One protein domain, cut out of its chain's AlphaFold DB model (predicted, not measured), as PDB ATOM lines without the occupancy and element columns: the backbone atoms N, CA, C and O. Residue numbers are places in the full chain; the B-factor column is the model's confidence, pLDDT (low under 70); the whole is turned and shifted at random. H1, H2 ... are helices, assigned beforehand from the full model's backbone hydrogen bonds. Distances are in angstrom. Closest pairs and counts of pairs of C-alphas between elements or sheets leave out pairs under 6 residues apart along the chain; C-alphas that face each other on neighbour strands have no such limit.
ATOM      1  N   GLU A  29     -21.040  27.513 -34.797       69.75
ATOM      2  CA  GLU A  29     -20.203  26.423 -35.294       69.75
ATOM      3  C   GLU A  29     -18.719  26.807 -35.196       69.75
ATOM      4  O   GLU A  29     -18.311  27.920 -35.530       69.75
ATOM      5  N   VAL A  30     -17.886  25.869 -34.750       70.00
ATOM      6  CA  VAL A  30     -16.425  25.998 -34.779       70.00
ATOM      7  C   VAL A  30     -15.910  24.921 -35.718       70.00
ATOM      8  O   VAL A  30     -16.004  23.734 -35.415       70.00
ATOM      9  N   VAL A  31     -15.400  25.321 -36.882       67.38
ATOM     10  CA  VAL A  31     -14.914  24.377 -37.896       67.38
ATOM     11  C   VAL A  31     -13.398  24.536 -38.047       67.38
ATOM     12  O   VAL A  31     -12.951  25.589 -38.519       67.38
ATOM     13  N   PRO A  32     -12.585  23.520 -37.694       64.44
ATOM     14  CA  PRO A  32     -11.145  23.579 -37.913       64.44
ATOM     15  C   PRO A  32     -10.863  23.723 -39.417       64.44
ATOM     16  O   PRO A  32     -11.337  22.937 -40.233       64.44
ATOM     17  N   GLY A  33     -10.138  24.778 -39.800       66.94
ATOM     18  CA  GLY A  33      -9.823  25.091 -41.202       66.94
ATOM     19  C   GLY A  33     -10.773  26.076 -41.902       66.94
ATOM     20  O   GLY A  33     -10.487  26.497 -43.023       66.94
ATOM     21  N   LYS A  34     -11.860  26.519 -41.255       63.41
ATOM     22  CA  LYS A  34     -12.715  27.623 -41.733       63.41
ATOM     23  C   LYS A  34     -12.472  28.841 -40.842       63.41
ATOM     24  O   LYS A  34     -12.591  28.734 -39.630       63.41
ATOM     25  N   VAL A  35     -12.091  29.978 -41.434       62.91
ATOM     26  CA  VAL A  35     -11.768  31.221 -40.689       62.91
ATOM     27  C   VAL A  35     -10.807  30.930 -39.519       62.91
ATOM     28  O   VAL A  35     -11.041  31.324 -38.388       62.91
ATOM     29  N   SER A  36      -9.757  30.140 -39.772       64.38
ATOM     30  CA  SER A  36      -8.738  29.768 -38.773       64.38
ATOM     31  C   SER A  36      -9.257  29.076 -37.499       64.38
ATOM     32  O   SER A  36      -8.579  29.108 -36.478       64.38
ATOM     33  N   GLY A  37     -10.433  28.434 -37.538       65.69
ATOM     34  CA  GLY A  37     -11.025  27.796 -36.354       65.69
ATOM     35  C   GLY A  37     -11.672  28.786 -35.381       65.69
ATOM     36  O   GLY A  37     -11.936  28.435 -34.235       65.69
ATOM     37  N   VAL A  38     -11.929  30.017 -35.826       73.25
ATOM     38  CA  VAL A  38     -12.690  31.014 -35.067       73.25
ATOM     39  C   VAL A  38     -14.162  30.578 -34.996       73.25
ATOM     40  O   VAL A  38     -14.684  30.054 -35.985       73.25
ATOM     41  N   PRO A  39     -14.852  30.788 -33.859       74.56
ATOM     42  CA  PRO A  39     -16.292  30.576 -33.768       74.56
ATOM     43  C   PRO A  39     -17.030  31.463 -34.766       74.56
ATOM     44  O   PRO A  39     -16.885  32.688 -34.773       74.56
ATOM     45  N   ILE A  40     -17.835  30.829 -35.609       79.81
ATOM     46  CA  ILE A  40     -18.660  31.484 -36.620       79.81
ATOM     47  C   ILE A  40     -20.127  31.139 -36.378       79.81
ATOM     48  O   ILE A  40     -20.458  30.101 -35.804       79.81
ATOM     49  N   ILE A  41     -21.025  31.999 -36.839       79.44
ATOM     50  CA  ILE A  41     -22.458  31.705 -36.780       79.44
ATOM     51  C   ILE A  41     -22.799  30.679 -37.854       79.44
ATOM     52  O   ILE A  41     -22.392  30.815 -39.015       79.44
ATOM     53  N   LYS A  42     -23.571  29.664 -37.472       75.88
ATOM     54  CA  LYS A  42     -23.973  28.571 -38.352       75.88
ATOM     55  C   LYS A  42     -24.661  29.100 -39.610       75.88
ATOM     56  O   LYS A  42     -25.519  29.973 -39.555       75.88
ATOM     57  N   GLY A  43     -24.268  28.575 -40.768       73.94
ATOM     58  CA  GLY A  43     -24.818  29.005 -42.059       73.94
ATOM     59  C   GLY A  43     -24.247  30.324 -42.593       73.94
ATOM     60  O   GLY A  43     -24.424  30.621 -43.775       73.94
ATOM     61  N   THR A  44     -23.470  31.056 -41.795       77.44
ATOM     62  CA  THR A  44     -22.768  32.264 -42.236       77.44
ATOM     63  C   THR A  44     -21.251  32.039 -42.284       77.44
ATOM     64  O   THR A  44     -20.717  30.956 -42.014       77.44
ATOM     65  N   ARG A  45     -20.522  33.070 -42.715       76.12
ATOM     66  CA  ARG A  45     -19.063  33.170 -42.536       76.12
ATOM     67  C   ARG A  45     -18.701  34.328 -41.607       76.12
ATOM     68  O   ARG A  45     -17.589  34.839 -41.692       76.12
ATOM     69  N   ILE A  46     -19.650  34.761 -40.782       77.75
ATOM     70  CA  ILE A  46     -19.485  35.895 -39.880       77.75
ATOM     71  C   ILE A  46     -18.898  35.353 -38.573       77.75
ATOM     72  O   ILE A  46     -19.492  34.447 -37.975       77.75
ATOM     73  N   PRO A  47     -17.718  35.836 -38.151       80.62
ATOM     74  CA  PRO A  47     -17.131  35.432 -36.886       80.62
ATOM     75  C   PRO A  47     -17.874  36.088 -35.721       80.62
ATOM     76  O   PRO A  47     -18.258  37.254 -35.795       80.62
ATOM     77  N   VAL A  48     -18.014  35.354 -34.618       83.50
ATOM     78  CA  VAL A  48     -18.631  35.858 -33.377       83.50
ATOM     79  C   VAL A  48     -17.885  37.087 -32.847       83.50
ATOM     80  O   VAL A  48     -18.509  38.006 -32.322       83.50
ATOM     81  N   SER A  49     -16.564  37.149 -33.049       81.94
ATOM     82  CA  SER A  49     -15.752  38.306 -32.661       81.94
ATOM     83  C   SER A  49     -16.237  39.599 -33.313       81.94
ATOM     84  O   SER A  49     -16.357  40.597 -32.624       81.94
ATOM     85  N   ALA A  50     -16.618  39.577 -34.595       83.62
ATOM     86  CA  ALA A  50     -17.077  40.781 -35.282       83.62
ATOM     87  C   ALA A  50     -18.387  41.326 -34.689       83.62
ATOM     88  O   ALA A  50     -18.572  42.537 -34.624       83.62
ATOM     89  N   ILE A  51     -19.285  40.457 -34.226       84.25
ATOM     90  CA  ILE A  51     -20.515  40.879 -33.537       84.25
ATOM     91  C   ILE A  51     -20.184  41.472 -32.176       84.25
ATOM     92  O   ILE A  51     -20.659  42.556 -31.849       84.25
ATOM     93  N   MET A  52     -19.337  40.789 -31.406       84.06
ATOM     94  CA  MET A  52     -18.916  41.266 -30.091       84.06
ATOM     95  C   MET A  52     -18.167  42.597 -30.179       84.06
ATOM     96  O   MET A  52     -18.373  43.453 -29.328       84.06
ATOM     97  N   ASP A  53     -17.359  42.811 -31.217       85.94
ATOM     98  CA  ASP A  53     -16.655  44.072 -31.452       85.94
ATOM     99  C   ASP A  53     -17.637  45.224 -31.717       85.94
ATOM    100  O   ASP A  53     -17.484  46.299 -31.141       85.94
ATOM    101  N   ASN A  54     -18.688  44.997 -32.518       85.62
ATOM    102  CA  ASN A  54     -19.738  45.998 -32.749       85.62
ATOM    103  C   ASN A  54     -20.568  46.256 -31.483       85.62
ATOM    104  O   ASN A  54     -20.836  47.404 -31.138       85.62
ATOM    105  N   PHE A  55     -20.918  45.203 -30.747       86.38
ATOM    106  CA  PHE A  55     -21.641  45.336 -29.486       86.38
ATOM    107  C   PHE A  55     -20.820  46.106 -28.438       86.38
ATOM    108  O   PHE A  55     -21.333  47.000 -27.769       86.38
ATOM    109  N   ASN A  56     -19.518  45.825 -28.340       85.12
ATOM    110  CA  ASN A  56     -18.589  46.553 -27.471       85.12
ATOM    111  C   ASN A  56     -18.380  48.007 -27.922       85.12
ATOM    112  O   ASN A  56     -18.094  48.864 -27.089       85.12
ATOM    113  N   ALA A  57     -18.544  48.297 -29.215       88.88
ATOM    114  CA  ALA A  57     -18.566  49.659 -29.745       88.88
ATOM    115  C   ALA A  57     -19.877  50.412 -29.439       88.88
ATOM    116  O   ALA A  57     -19.985  51.592 -29.767       88.88
ATOM    117  N   GLY A  58     -20.854  49.764 -28.791       90.62
ATOM    118  CA  GLY A  58     -22.135  50.362 -28.411       90.62
ATOM    119  C   GLY A  58     -23.201  50.309 -29.504       90.62
ATOM    120  O   GLY A  58     -24.178  51.047 -29.422       90.62
ATOM    121  N   VAL A  59     -23.019  49.466 -30.523       88.75
ATOM    122  CA  VAL A  59     -24.015  49.249 -31.579       88.75
ATOM    123  C   VAL A  59     -25.123  48.327 -31.056       88.75
ATOM    124  O   VAL A  59     -24.838  47.305 -30.423       88.75
ATOM    125  N   SER A  60     -26.384  48.682 -31.314       87.88
ATOM    126  CA  SER A  60     -27.549  47.903 -30.879       87.88
ATOM    127  C   SER A  60     -27.625  46.557 -31.617       87.88
ATOM    128  O   SER A  60     -27.203  46.478 -32.771       87.88
ATOM    129  N   PRO A  61     -28.192  45.489 -31.023       84.62
ATOM    130  CA  PRO A  61     -28.338  44.192 -31.695       84.62
ATOM    131  C   PRO A  61     -29.107  44.258 -33.024       84.62
ATOM    132  O   PRO A  61     -28.761  43.545 -33.963       84.62
ATOM    133  N   GLU A  62     -30.109  45.135 -33.103       86.75
ATOM    134  CA  GLU A  62     -30.912  45.409 -34.303       86.75
ATOM    135  C   GLU A  62     -30.047  46.000 -35.425       86.75
ATOM    136  O   GLU A  62     -29.971  45.437 -36.514       86.75
ATOM    137  N   ASP A  63     -29.289  47.056 -35.116       85.88
ATOM    138  CA  ASP A  63     -28.346  47.677 -36.051       85.88
ATOM    139  C   ASP A  63     -27.257  46.683 -36.496       85.88
ATOM    140  O   ASP A  63     -26.834  46.677 -37.650       85.88
ATOM    141  N   ILE A  64     -26.797  45.804 -35.595       85.06
ATOM    142  CA  ILE A  64     -25.835  44.747 -35.936       85.06
ATOM    143  C   ILE A  64     -26.447  43.751 -36.923       85.06
ATOM    144  O   ILE A  64     -25.748  43.322 -37.841       85.06
ATOM    145  N   ALA A  65     -27.715  43.372 -36.757       85.31
ATOM    146  CA  ALA A  65     -28.394  42.491 -37.703       85.31
ATOM    147  C   ALA A  65     -28.492  43.146 -39.092       85.31
ATOM    148  O   ALA A  65     -28.176  42.503 -40.092       85.31
ATOM    149  N   ASP A  66     -28.789  44.447 -39.145       85.50
ATOM    150  CA  ASP A  66     -28.846  45.218 -40.393       85.50
ATOM    151  C   ASP A  66     -27.479  45.363 -41.090       85.50
ATOM    152  O   ASP A  66     -27.401  45.463 -42.317       85.50
ATOM    153  N   LEU A  67     -26.372  45.329 -40.338       81.75
ATOM    154  CA  LEU A  67     -25.017  45.339 -40.906       81.75
ATOM    155  C   LEU A  67     -24.662  44.040 -41.648       81.75
ATOM    156  O   LEU A  67     -23.727  44.034 -42.459       81.75
ATOM    157  N   TYR A  68     -25.370  42.940 -41.377       81.88
ATOM    158  CA  TYR A  68     -25.061  41.622 -41.917       81.88
ATOM    159  C   TYR A  68     -26.275  40.977 -42.596       81.88
ATOM    160  O   TYR A  68     -27.117  40.354 -41.955       81.88
ATOM    161  N   ASP A  69     -26.287  40.997 -43.933       74.19
ATOM    162  CA  ASP A  69     -27.301  40.301 -44.733       74.19
ATOM    163  C   ASP A  69     -27.432  38.815 -44.341       74.19
ATOM    164  O   ASP A  69     -26.507  38.011 -44.523       74.19
ATOM    165  N   GLY A  70     -28.624  38.432 -43.873       71.75
ATOM    166  CA  GLY A  70     -28.960  37.055 -43.499       71.75
ATOM    167  C   GLY A  70     -28.712  36.708 -42.031       71.75
ATOM    168  O   GLY A  70     -28.693  35.521 -41.699       71.75
ATOM    169  N   LEU A  71     -28.521  37.713 -41.173       78.62
ATOM    170  CA  LEU A  71     -28.489  37.554 -39.729       78.62
ATOM    171  C   LEU A  71     -29.786  38.088 -39.115       78.62
ATOM    172  O   LEU A  71     -30.190  39.208 -39.400       78.62
ATOM    173  N   ASP A  72     -30.439  37.276 -38.291       82.81
ATOM    174  CA  ASP A  72     -31.629  37.701 -37.556       82.81
ATOM    175  C   ASP A  72     -31.240  38.301 -36.198       82.81
ATOM    176  O   ASP A  72     -30.256  37.866 -35.587       82.81
ATOM    177  N   VAL A  73     -32.021  39.265 -35.707       83.94
ATOM    178  CA  VAL A  73     -31.780  39.915 -34.408       83.94
ATOM    179  C   VAL A  73     -31.767  38.884 -33.276       83.94
ATOM    180  O   VAL A  73     -30.872  38.921 -32.432       83.94
ATOM    181  N   GLU A  74     -32.654  37.882 -33.309       83.44
ATOM    182  CA  GLU A  74     -32.694  36.803 -32.312       83.44
ATOM    183  C   GLU A  74     -31.379  36.006 -32.303       83.44
ATOM    184  O   GLU A  74     -30.879  35.582 -31.257       83.44
ATOM    185  N   THR A  75     -30.761  35.846 -33.478       80.56
ATOM    186  CA  THR A  75     -29.457  35.185 -33.600       80.56
ATOM    187  C   THR A  75     -28.351  36.034 -32.979       80.56
ATOM    188  O   THR A  75     -27.495  35.490 -32.281       80.56
ATOM    189  N   VAL A  76     -28.362  37.352 -33.197       83.88
ATOM    190  CA  VAL A  76     -27.391  38.282 -32.591       83.88
ATOM    191  C   VAL A  76     -27.494  38.248 -31.068       83.88
ATOM    192  O   VAL A  76     -26.485  38.073 -30.382       83.88
ATOM    193  N   GLU A  77     -28.707  38.345 -30.530       85.81
ATOM    194  CA  GLU A  77     -28.954  38.307 -29.088       85.81
ATOM    195  C   GLU A  77     -28.529  36.978 -28.465       85.81
ATOM    196  O   GLU A  77     -27.851  36.954 -27.431       85.81
ATOM    197  N   ALA A  78     -28.864  35.859 -29.112       83.75
ATOM    198  CA  ALA A  78     -28.443  34.544 -28.660       83.75
ATOM    199  C   ALA A  78     -26.913  34.413 -28.652       83.75
ATOM    200  O   ALA A  78     -26.354  33.895 -27.688       83.75
ATOM    201  N   VAL A  79     -26.219  34.931 -29.671       82.50
ATOM    202  CA  VAL A  79     -24.748  34.936 -29.728       82.50
ATOM    203  C   VAL A  79     -24.146  35.763 -28.592       82.50
ATOM    204  O   VAL A  79     -23.205  35.304 -27.949       82.50
ATOM    205  N   ILE A  80     -24.696  36.946 -28.299       83.56
ATOM    206  CA  ILE A  80     -24.235  37.790 -27.185       83.56
ATOM    207  C   ILE A  80     -24.444  37.074 -25.846       83.56
ATOM    208  O   ILE A  80     -23.558  37.090 -24.985       83.56
ATOM    209  N   ARG A  81     -25.595  36.416 -25.666       83.50
ATOM    210  CA  ARG A  81     -25.900  35.632 -24.462       83.50
ATOM    211  C   ARG A  81     -24.906  34.490 -24.272       83.50
ATOM    212  O   ARG A  81     -24.369  34.340 -23.179       83.50
ATOM    213  N   GLU A  82     -24.636  33.727 -25.326       78.25
ATOM    214  CA  GLU A  82     -23.665  32.628 -25.304       78.25
ATOM    215  C   GLU A  82     -22.240  33.129 -25.042       78.25
ATOM    216  O   GLU A  82     -21.513  32.538 -24.250       78.25
ATOM    217  N   ALA A  83     -21.839  34.249 -25.650       79.25
ATOM    218  CA  ALA A  83     -20.515  34.835 -25.446       79.25
ATOM    219  C   ALA A  83     -20.307  35.366 -24.017       79.25
ATOM    220  O   ALA A  83     -19.178  35.387 -23.525       79.25
ATOM    221  N   ARG A  84     -21.383  35.804 -23.350       78.12
ATOM    222  CA  ARG A  84     -21.366  36.255 -21.949       78.12
ATOM    223  C   ARG A  84     -21.518  35.122 -20.941       78.12
ATOM    224  O   ARG A  84     -21.146  35.311 -19.782       78.12
ATOM    225  N   ALA A  85     -22.076  33.982 -21.341       73.56
ATOM    226  CA  ALA A  85     -22.196  32.837 -20.456       73.56
ATOM    227  C   ALA A  85     -20.785  32.350 -20.070       73.56
ATOM    228  O   ALA A  85     -19.940  32.143 -20.946       73.56
TER     229      ALA A  85
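AT A GLANCE: This is residues 29 to 85 of the 89 residues of an uncharacterized protein of Rhodospirillales bacterium 69-11 (UniProt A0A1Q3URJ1). Three short helices, H1, H2 and H3, cross one another at large angles in a small cluster, and a looping stretch without a named element, residues 29 to 47, leads into it from one side. The printed part has 57 residues, under half of them in the helices, in the order H1, H2, H3, with no named strand: all helix. It is compact, with a radius of gyration of the C-alphas of 10.8 A and spans of 31 by 24 by 17 A.

IN THESE COORDINATES: H1, residues 48 to 56, begins at C-alpha 48 (-18.631, 35.858, -33.377) and is 12.2 A long. H2, residues 61 to 67, measures 9.9 A. H3, residues 73 to 84, measures 16.6 A and ends at C-alpha 84 (-21.366, 36.255, -21.949).

HOW THE PARTS SIT: H1 and H2 touch, closest at the C-alphas of Asn 54 and Ile 64, 7.0 A, at a steep tilt of 62 degrees, opposite ways. H3 touches H2 with residues 73 to 77 alone, closest at C-alphas 65 and 73, 5.4 A, at a steep tilt of 64 degrees. With residues 76 to 80 alone H3 touches H1, about perpendicular at 89 degrees, closest at C-alphas 52 and 80, 7.0 A. In H1, H2 and H3 every O i to N i+4 pair is within hydrogen-bond range.

THE WHOLE: The C-alphas farthest apart, of Gly 33 and Gly 58, are 30.9 A apart. The printed part has no cut, and both links between helices are tight. The pLDDT is under 70 at residue 29 and residues 31 to 37.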